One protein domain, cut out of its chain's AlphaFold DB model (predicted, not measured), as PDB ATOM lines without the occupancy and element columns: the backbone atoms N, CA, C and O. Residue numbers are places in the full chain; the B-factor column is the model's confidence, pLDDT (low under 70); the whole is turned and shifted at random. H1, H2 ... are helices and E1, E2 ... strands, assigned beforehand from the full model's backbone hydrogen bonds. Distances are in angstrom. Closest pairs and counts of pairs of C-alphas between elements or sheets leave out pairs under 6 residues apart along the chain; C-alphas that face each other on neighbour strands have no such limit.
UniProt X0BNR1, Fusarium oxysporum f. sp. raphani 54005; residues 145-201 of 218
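What this domain is: This is residues 145 to 201 of the 218 residues of a protein of Fusarium oxysporum f. sp. raphani 54005 (UniProt X0BNR1). This rod has little regular structure: a two-stranded hairpin, E1 and E2, makes one end, and the unnamed stretch of residues 174 to 201 runs to the other end and folds back. A short helix, H1, sits near the hairpin's open end. The 57 printed residues hold H1, E1, E2 in that order, 21 residues in named elements, mostly strand, in one antiparallel sheet, E1 - E2. The whole is only just loose, close to extended, with a radius of gyration of the C-alphas of 15.1 A and spans of 53 by 20 by 15 A.

How they stand to each other: Look first at E1, residues 155 to 162, and E2, residues 165 to 173, an antiparallel hairpin at 155 degrees. N 158 and O 170 are within hydrogen-bond range at 3.0 A, as are N 172 and O 156 at 2.8 A. Then find H1, residues 150 to 153; its closest C-alpha pair with E2 is Lys 152 and Ser 173, 6.7 A. H1 is too short for an O i to N i+4 pair, and its one O i to N i+3 pair is not within range.

Where its parts are: Find C-alpha 155 at (92.472, 77.331, -20.166); from there E1 runs 22.6 A. E2 runs 23.1 A to C-alpha 173 at (94.525, 73.091, -21.535). H1 spans 5.0 A.

The domain as a whole: The C-alphas of Phe 164 and Pro 188 are farthest apart, 52.7 A. The printed part has no cut, and the links H1 to E1 and E1 to E2 are tight. Residues 190 to 201 have pLDDT under 70.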
ATOM      1  N   THR A 145      79.194  75.203 -17.741       71.31
ATOM      2  CA  THR A 145      77.842  74.821 -18.200       71.31
ATOM      3  C   THR A 145      77.413  75.467 -19.516       71.31
ATOM      4  O   THR A 145      76.492  74.974 -20.163       71.31
ATOM      5  N   SER A 146      78.091  76.532 -19.939       74.75
ATOM      6  CA  SER A 146      77.790  77.265 -21.170       74.75
ATOM      7  C   SER A 146      78.293  76.587 -22.450       74.75
ATOM      8  O   SER A 146      77.911  77.015 -23.538       74.75
ATOM      9  N   SER A 147      79.121  75.537 -22.358       79.75
ATOM     10  CA  SER A 147      79.676  74.851 -23.529       79.75
ATOM     11  C   SER A 147      79.708  73.331 -23.393       79.75
ATOM     12  O   SER A 147      80.151  72.771 -22.391       79.75
ATOM     13  N   ASN A 148      79.328  72.647 -24.474       80.25
ATOM     14  CA  ASN A 148      79.493  71.199 -24.605       80.25
ATOM     15  C   ASN A 148      80.959  70.780 -24.801       80.25
ATOM     16  O   ASN A 148      81.289  69.627 -24.530       80.25
ATOM     17  N   GLU A 149      81.827  71.692 -25.243       85.75
ATOM     18  CA  GLU A 149      83.269  71.484 -25.444       85.75
ATOM     19  C   GLU A 149      84.085  72.239 -24.379       85.75
ATOM     20  O   GLU A 149      85.200  72.705 -24.617       85.75
ATOM     21  N   TRP A 150      83.536  72.341 -23.166       82.81
ATOM     22  CA  TRP A 150      84.138  73.049 -22.035       82.81
ATOM     23  C   TRP A 150      85.582  72.628 -21.716       82.81
ATOM     24  O   TRP A 150      86.368  73.423 -21.210       82.81
ATOM     25  N   ASN A 151      85.979  71.393 -22.010       84.06
ATOM     26  CA  ASN A 151      87.355  70.941 -21.804       84.06
ATOM     27  C   ASN A 151      88.349  71.673 -22.730       84.06
ATOM     28  O   ASN A 151      89.521  71.807 -22.387       84.06
ATOM     29  N   LYS A 152      87.897  72.183 -23.881       85.62
ATOM     30  CA  LYS A 152      88.721  72.903 -24.866       85.62
ATOM     31  C   LYS A 152      88.578  74.421 -24.772       85.62
ATOM     32  O   LYS A 152      89.541  75.133 -25.055       85.62
ATOM     33  N   ASP A 153      87.409  74.901 -24.361       84.19
ATOM     34  CA  ASP A 153      87.099  76.337 -24.335       84.19
ATOM     35  C   ASP A 153      87.733  77.072 -23.148       84.19
ATOM     36  O   ASP A 153      87.910  78.291 -23.179       84.19
ATOM     37  N   TYR A 154      88.132  76.329 -22.115       84.31
ATOM     38  CA  TYR A 154      88.755  76.871 -20.916       84.31
ATOM     39  C   TYR A 154      90.245  76.539 -20.868       84.31
ATOM     40  O   TYR A 154      90.703  75.468 -21.265       84.31
ATOM     41  N   VAL A 155      91.026  77.483 -20.344       86.75
ATOM     42  CA  VAL A 155      92.472  77.331 -20.166       86.75
ATOM     43  C   VAL A 155      92.844  77.677 -18.739       86.75
ATOM     44  O   VAL A 155      92.428  78.705 -18.207       86.75
ATOM     45  N   LEU A 156      93.677  76.843 -18.127       87.19
ATOM     46  CA  LEU A 156      94.209  77.118 -16.805       87.19
ATOM     47  C   LEU A 156      95.543  77.851 -16.940       87.19
ATOM     48  O   LEU A 156      96.460  77.385 -17.621       87.19
ATOM     49  N   ARG A 157      95.672  78.993 -16.264       86.62
ATOM     50  CA  ARG A 157      96.948  79.699 -16.135       86.62
ATOM     51  C   ARG A 157      97.452  79.597 -14.711       86.62
ATOM     52  O   ARG A 157      96.741  79.948 -13.778       86.62
ATOM     53  N   THR A 158      98.684  79.131 -14.553       87.62
ATOM     54  CA  THR A 158      99.299  78.949 -13.236       87.62
ATOM     55  C   THR A 158     100.622  79.709 -13.186       87.62
ATOM     56  O   THR A 158     101.418  79.608 -14.125       87.62
ATOM     57  N   PRO A 159     100.877  80.509 -12.139       84.25
ATOM     58  CA  PRO A 159     102.184  81.104 -11.948       84.25
ATOM     59  C   PRO A 159     103.109  80.058 -11.321       84.25
ATOM     60  O   PRO A 159     102.764  79.400 -10.340       84.25
ATOM     61  N   THR A 160     104.302  79.901 -11.885       82.62
ATOM     62  CA  THR A 160     105.375  79.128 -11.257       82.62
ATOM     63  C   THR A 160     106.437  80.075 -10.727       82.62
ATOM     64  O   THR A 160     106.869  80.980 -11.435       82.62
ATOM     65  N   ASN A 161     106.844  79.867  -9.479       80.88
ATOM     66  CA  ASN A 161     107.892  80.649  -8.840       80.88
ATOM     67  C   ASN A 161     109.110  79.750  -8.609       80.88
ATOM     68  O   ASN A 161     108.971  78.605  -8.172       80.88
ATOM     69  N   SER A 162     110.293  80.272  -8.907       77.25
ATOM     70  CA  SER A 162     111.564  79.840  -8.329       77.25
ATOM     71  C   SER A 162     112.230  81.041  -7.660       77.25
ATOM     72  O   SER A 162     111.794  82.169  -7.877       77.25
ATOM     73  N   TRP A 163     113.296  80.812  -6.892       73.44
ATOM     74  CA  TRP A 163     113.998  81.830  -6.102       73.44
ATOM     75  C   TRP A 163     114.214  83.131  -6.875       73.44
ATOM     76  O   TRP A 163     113.848  84.206  -6.423       73.44
ATOM     77  N   PHE A 164     114.793  83.029  -8.069       80.31
ATOM     78  CA  PHE A 164     115.167  84.189  -8.876       80.31
ATOM     79  C   PHE A 164     114.178  84.475 -10.006       80.31
ATOM     80  O   PHE A 164     114.434  85.338 -10.845       80.31
ATOM     81  N   ARG A 165     113.082  83.714 -10.100       77.56
ATOM     82  CA  ARG A 165     112.110  83.831 -11.189       77.56
ATOM     83  C   ARG A 165     110.701  83.644 -10.662       77.56
ATOM     84  O   ARG A 165     110.151  82.543 -10.666       77.56
ATOM     85  N   GLU A 166     110.113  84.753 -10.261       84.38
ATOM     86  CA  GLU A 166     108.728  84.820  -9.823       84.38
ATOM     87  C   GLU A 166     107.776  84.997 -11.015       84.38
ATOM     88  O   GLU A 166     108.182  85.381 -12.118       84.38
ATOM     89  N   ALA A 167     106.505  84.671 -10.789       84.94
ATOM     90  CA  ALA A 167     105.385  84.858 -11.704       84.94
ATOM     91  C   ALA A 167     105.623  84.307 -13.122       84.94
ATOM     92  O   ALA A 167     105.197  84.894 -14.118       84.94
ATOM     93  N   GLN A 168     106.294  83.156 -13.243       86.88
ATOM     94  CA  GLN A 168     106.486  82.493 -14.532       86.88
ATOM     95  C   GLN A 168     105.187  81.791 -14.930       86.88
ATOM     96  O   GLN A 168     104.964  80.622 -14.598       86.88
ATOM     97  N   TRP A 169     104.308  82.539 -15.594       88.12
ATOM     98  CA  TRP A 169     102.995  82.079 -16.024       88.12
ATOM     99  C   TRP A 169     103.093  80.965 -17.060       88.12
ATOM    100  O   TRP A 169     103.762  81.092 -18.085       88.12
ATOM    101  N   ARG A 170     102.371  79.878 -16.803       87.06
ATOM    102  CA  ARG A 170     102.190  78.760 -17.726       87.06
ATOM    103  C   ARG A 170     100.728  78.644 -18.098       87.06
ATOM    104  O   ARG A 170      99.858  78.878 -17.263       87.06
ATOM    105  N   LYS A 171     100.473  78.279 -19.348       90.38
ATOM    106  CA  LYS A 171      99.140  77.996 -19.875       90.38
ATOM    107  C   LYS A 171      99.006  76.487 -20.059       90.38
ATOM    108  O   LYS A 171      99.889  75.875 -20.650       90.38
ATOM    109  N   HIS A 172      97.901  75.934 -19.585       87.81
ATOM    110  CA  HIS A 172      97.529  74.534 -19.741       87.81
ATOM    111  C   HIS A 172      96.127  74.459 -20.344       87.81
ATOM    112  O   HIS A 172      95.257  75.257 -19.972       87.81
ATOM    113  N   SER A 173      95.896  73.522 -21.263       89.12
ATOM    114  CA  SER A 173      94.525  73.091 -21.535       89.12
ATOM    115  C   SER A 173      94.018  72.254 -20.355       89.12
ATOM    116  O   SER A 173      94.822  71.738 -19.573       89.12
ATOM    117  N   LEU A 174      92.700  72.133 -20.185       87.69
ATOM    118  CA  LEU A 174      92.147  71.264 -19.141       87.69
ATOM    119  C   LEU A 174      92.529  69.775 -19.353       87.69
ATOM    120  O   LEU A 174      92.938  69.137 -18.377       87.69
ATOM    121  N   PRO A 175      92.532  69.227 -20.590       88.81
ATOM    122  CA  PRO A 175      92.981  67.859 -20.840       88.81
ATOM    123  C   PRO A 175      94.439  67.597 -20.444       88.81
ATOM    124  O   PRO A 175      94.728  66.540 -19.887       88.81
ATOM    125  N   ASP A 176      95.350  68.563 -20.640       88.88
ATOM    126  CA  ASP A 176      96.777  68.408 -20.287       88.88
ATOM    127  C   ASP A 176      97.003  68.141 -18.791       88.88
ATOM    128  O   ASP A 176      98.035  67.599 -18.394       88.88
ATOM    129  N   ILE A 177      96.053  68.550 -17.950       85.38
ATOM    130  CA  ILE A 177      96.090  68.369 -16.494       85.38
ATOM    131  C   ILE A 177      95.112  67.287 -16.016       85.38
ATOM    132  O   ILE A 177      94.845  67.184 -14.820       85.38
ATOM    133  N   GLY A 178      94.585  66.474 -16.938       83.56
ATOM    134  CA  GLY A 178      93.694  65.354 -16.638       83.56
ATOM    135  C   GLY A 178      92.240  65.746 -16.366       83.56
ATOM    136  O   GLY A 178      91.476  64.914 -15.876       83.56
ATOM    137  N   ILE A 179      91.844  66.987 -16.669       84.12
ATOM    138  CA  ILE A 179      90.451  67.439 -16.611       84.12
ATOM    139  C   ILE A 179      89.884  67.389 -18.036       84.12
ATOM    140  O   ILE A 179      89.991  68.348 -18.795       84.12
ATOM    141  N   ASP A 180      89.294  66.255 -18.408       84.06
ATOM    142  CA  ASP A 180      88.864  66.005 -19.786       84.06
ATOM    143  C   ASP A 180      87.417  65.497 -19.887       84.06
ATOM    144  O   ASP A 180      86.860  64.922 -18.946       84.06
ATOM    145  N   LYS A 181      86.814  65.690 -21.061       81.25
ATOM    146  CA  LYS A 181      85.517  65.133 -21.440       81.25
ATOM    147  C   LYS A 181      85.738  63.741 -22.033       81.25
ATOM    148  O   LYS A 181      85.919  63.578 -23.234       81.25
ATOM    149  N   ASN A 182      85.692  62.729 -21.175       79.38
ATOM    150  CA  ASN A 182      85.904  61.325 -21.550       79.38
ATOM    151  C   ASN A 182      84.630  60.581 -22.004       79.38
ATOM    152  O   ASN A 182      84.673  59.367 -22.190       79.38
ATOM    153  N   GLY A 183      83.494  61.276 -22.136       78.88
ATOM    154  CA  GLY A 183      82.225  60.696 -22.593       78.88
ATOM    155  C   GLY A 183      81.545  59.746 -21.599       78.88
ATOM    156  O   GLY A 183      80.515  59.167 -21.922       78.88
ATOM    157  N   ILE A 184      82.058  59.582 -20.372       78.25
ATOM    158  CA  ILE A 184      81.509  58.589 -19.432       78.25
ATOM    159  C   ILE A 184      80.052  58.882 -19.038       78.25
ATOM    160  O   ILE A 184      79.277  57.957 -18.827       78.25
ATOM    161  N   CYS A 185      79.668  60.163 -18.990       72.31
ATOM    162  CA  CYS A 185      78.293  60.592 -18.720       72.31
ATOM    163  C   CYS A 185      77.322  60.289 -19.870       72.31
ATOM    164  O   CYS A 185      76.114  60.351 -19.671       72.31
ATOM    165  N   GLU A 186      77.836  60.025 -21.073       78.56
ATOM    166  CA  GLU A 186      77.050  59.761 -22.284       78.56
ATOM    167  C   GLU A 186      76.747  58.260 -22.437       78.56
ATOM    168  O   GLU A 186      75.998  57.857 -23.325       78.56
ATOM    169  N   LEU A 187      77.318  57.423 -21.561       80.56
ATOM    170  CA  LEU A 187      77.058  55.992 -21.546       80.56
ATOM    171  C   LEU A 187      75.619  55.698 -21.074       80.56
ATOM    172  O   LEU A 187      75.125  56.370 -20.163       80.56
ATOM    173  N   PRO A 188      74.954  54.665 -21.633       77.00
ATOM    174  CA  PRO A 188      73.540  54.370 -21.367       77.00
ATOM    175  C   PRO A 188      73.203  54.106 -19.894       77.00
ATOM    176  O   PRO A 188      72.068  54.311 -19.473       77.00
ATOM    177  N   ASP A 189      74.191  53.683 -19.107       79.12
ATOM    178  CA  ASP A 189      74.018  53.219 -17.728       79.12
ATOM    179  C   ASP A 189      73.924  54.364 -16.698       79.12
ATOM    180  O   ASP A 189      73.952  54.132 -15.487       79.12
ATOM    181  N   GLY A 190      73.821  55.620 -17.155       63.84
ATOM    182  CA  GLY A 190      73.600  56.781 -16.288       63.84
ATOM    183  C   GLY A 190      74.780  57.086 -15.363       63.84
ATOM    184  O   GLY A 190      74.599  57.574 -14.244       63.84
ATOM    185  N   HIS A 191      76.002  56.774 -15.798       66.94
ATOM    186  CA  HIS A 191      77.192  56.992 -14.988       66.94
ATOM    187  C   HIS A 191      77.389  58.476 -14.666       66.94
ATOM    188  O   HIS A 191      77.456  59.338 -15.538       66.94
ATOM    189  N   SER A 192      77.554  58.781 -13.380       61.88
ATOM    190  CA  SER A 192      77.974  60.114 -12.954       61.88
ATOM    191  C   SER A 192      79.448  60.325 -13.301       61.88
ATOM    192  O   SER A 192      80.294  59.567 -12.821       61.88
ATOM    193  N   GLY A 193      79.755  61.381 -14.059       61.66
ATOM    194  CA  GLY A 193      81.099  61.736 -14.532       61.66
ATOM    195  C   GLY A 193      82.230  61.545 -13.525       61.66
ATOM    196  O   GLY A 193      82.045  61.733 -12.319       61.66
ATOM    197  N   SER A 194      83.422  61.187 -14.005       57.91
ATOM    198  CA  SER A 194      84.638  61.234 -13.189       57.91
ATOM    199  C   SER A 194      84.936  62.688 -12.826       57.91
ATOM    200  O   SER A 194      85.053  63.522 -13.717       57.91
ATOM    201  N   GLN A 195      85.065  63.002 -11.534       63.94
ATOM    202  CA  GLN A 195      85.591  64.308 -11.137       63.94
ATOM    203  C   GLN A 195      87.113  64.242 -11.164       63.94
ATOM    204  O   GLN A 195      87.704  63.276 -10.680       63.94
ATOM    205  N   ALA A 196      87.728  65.273 -11.724       61.19
ATOM    206  CA  ALA A 196      89.158  65.503 -11.661       61.19
ATOM    207  C   ALA A 196      89.407  66.692 -10.729       61.19
ATOM    208  O   ALA A 196      88.612  67.629 -10.678       61.19
ATOM    209  N   THR A 197      90.499  66.636  -9.973       67.56
ATOM    210  CA  THR A 197      90.948  67.760  -9.150       67.56
ATOM    211  C   THR A 197      92.294  68.237  -9.664       67.56
ATOM    212  O   THR A 197      93.133  67.434 -10.071       67.56
ATOM    213  N   PHE A 198      92.512  69.541  -9.605       66.31
ATOM    214  CA  PHE A 198      93.816  70.139  -9.806       66.31
ATOM    215  C   PHE A 198      94.115  71.018  -8.599       66.31
ATOM    216  O   PHE A 198      93.323  71.888  -8.246       66.31
ATOM    217  N   SER A 199      95.255  70.782  -7.953       69.50
ATOM    218  CA  SER A 199      95.687  71.562  -6.797       69.50
ATOM    219  C   SER A 199      97.096  72.092  -7.015       69.50
ATOM    220  O   SER A 199      97.967  71.419  -7.567       69.50
ATOM    221  N   LEU A 200      97.313  73.324  -6.568       65.44
ATOM    222  CA  LEU A 200      98.627  73.937  -6.479       65.44
ATOM    223  C   LEU A 200      98.897  74.254  -5.022       65.44
ATOM    224  O   LEU A 200      98.046  74.801  -4.326       65.44
ATOM    225  N   GLN A 201     100.104  73.942  -4.579       64.00
ATOM    226  CA  GLN A 201     100.613  74.371  -3.288       64.00
ATOM    227  C   GLN A 201     101.776  75.328  -3.516       64.00
ATOM    228  O   GLN A 201     102.495  75.220  -4.517       64.00
TER     229      GLN A 201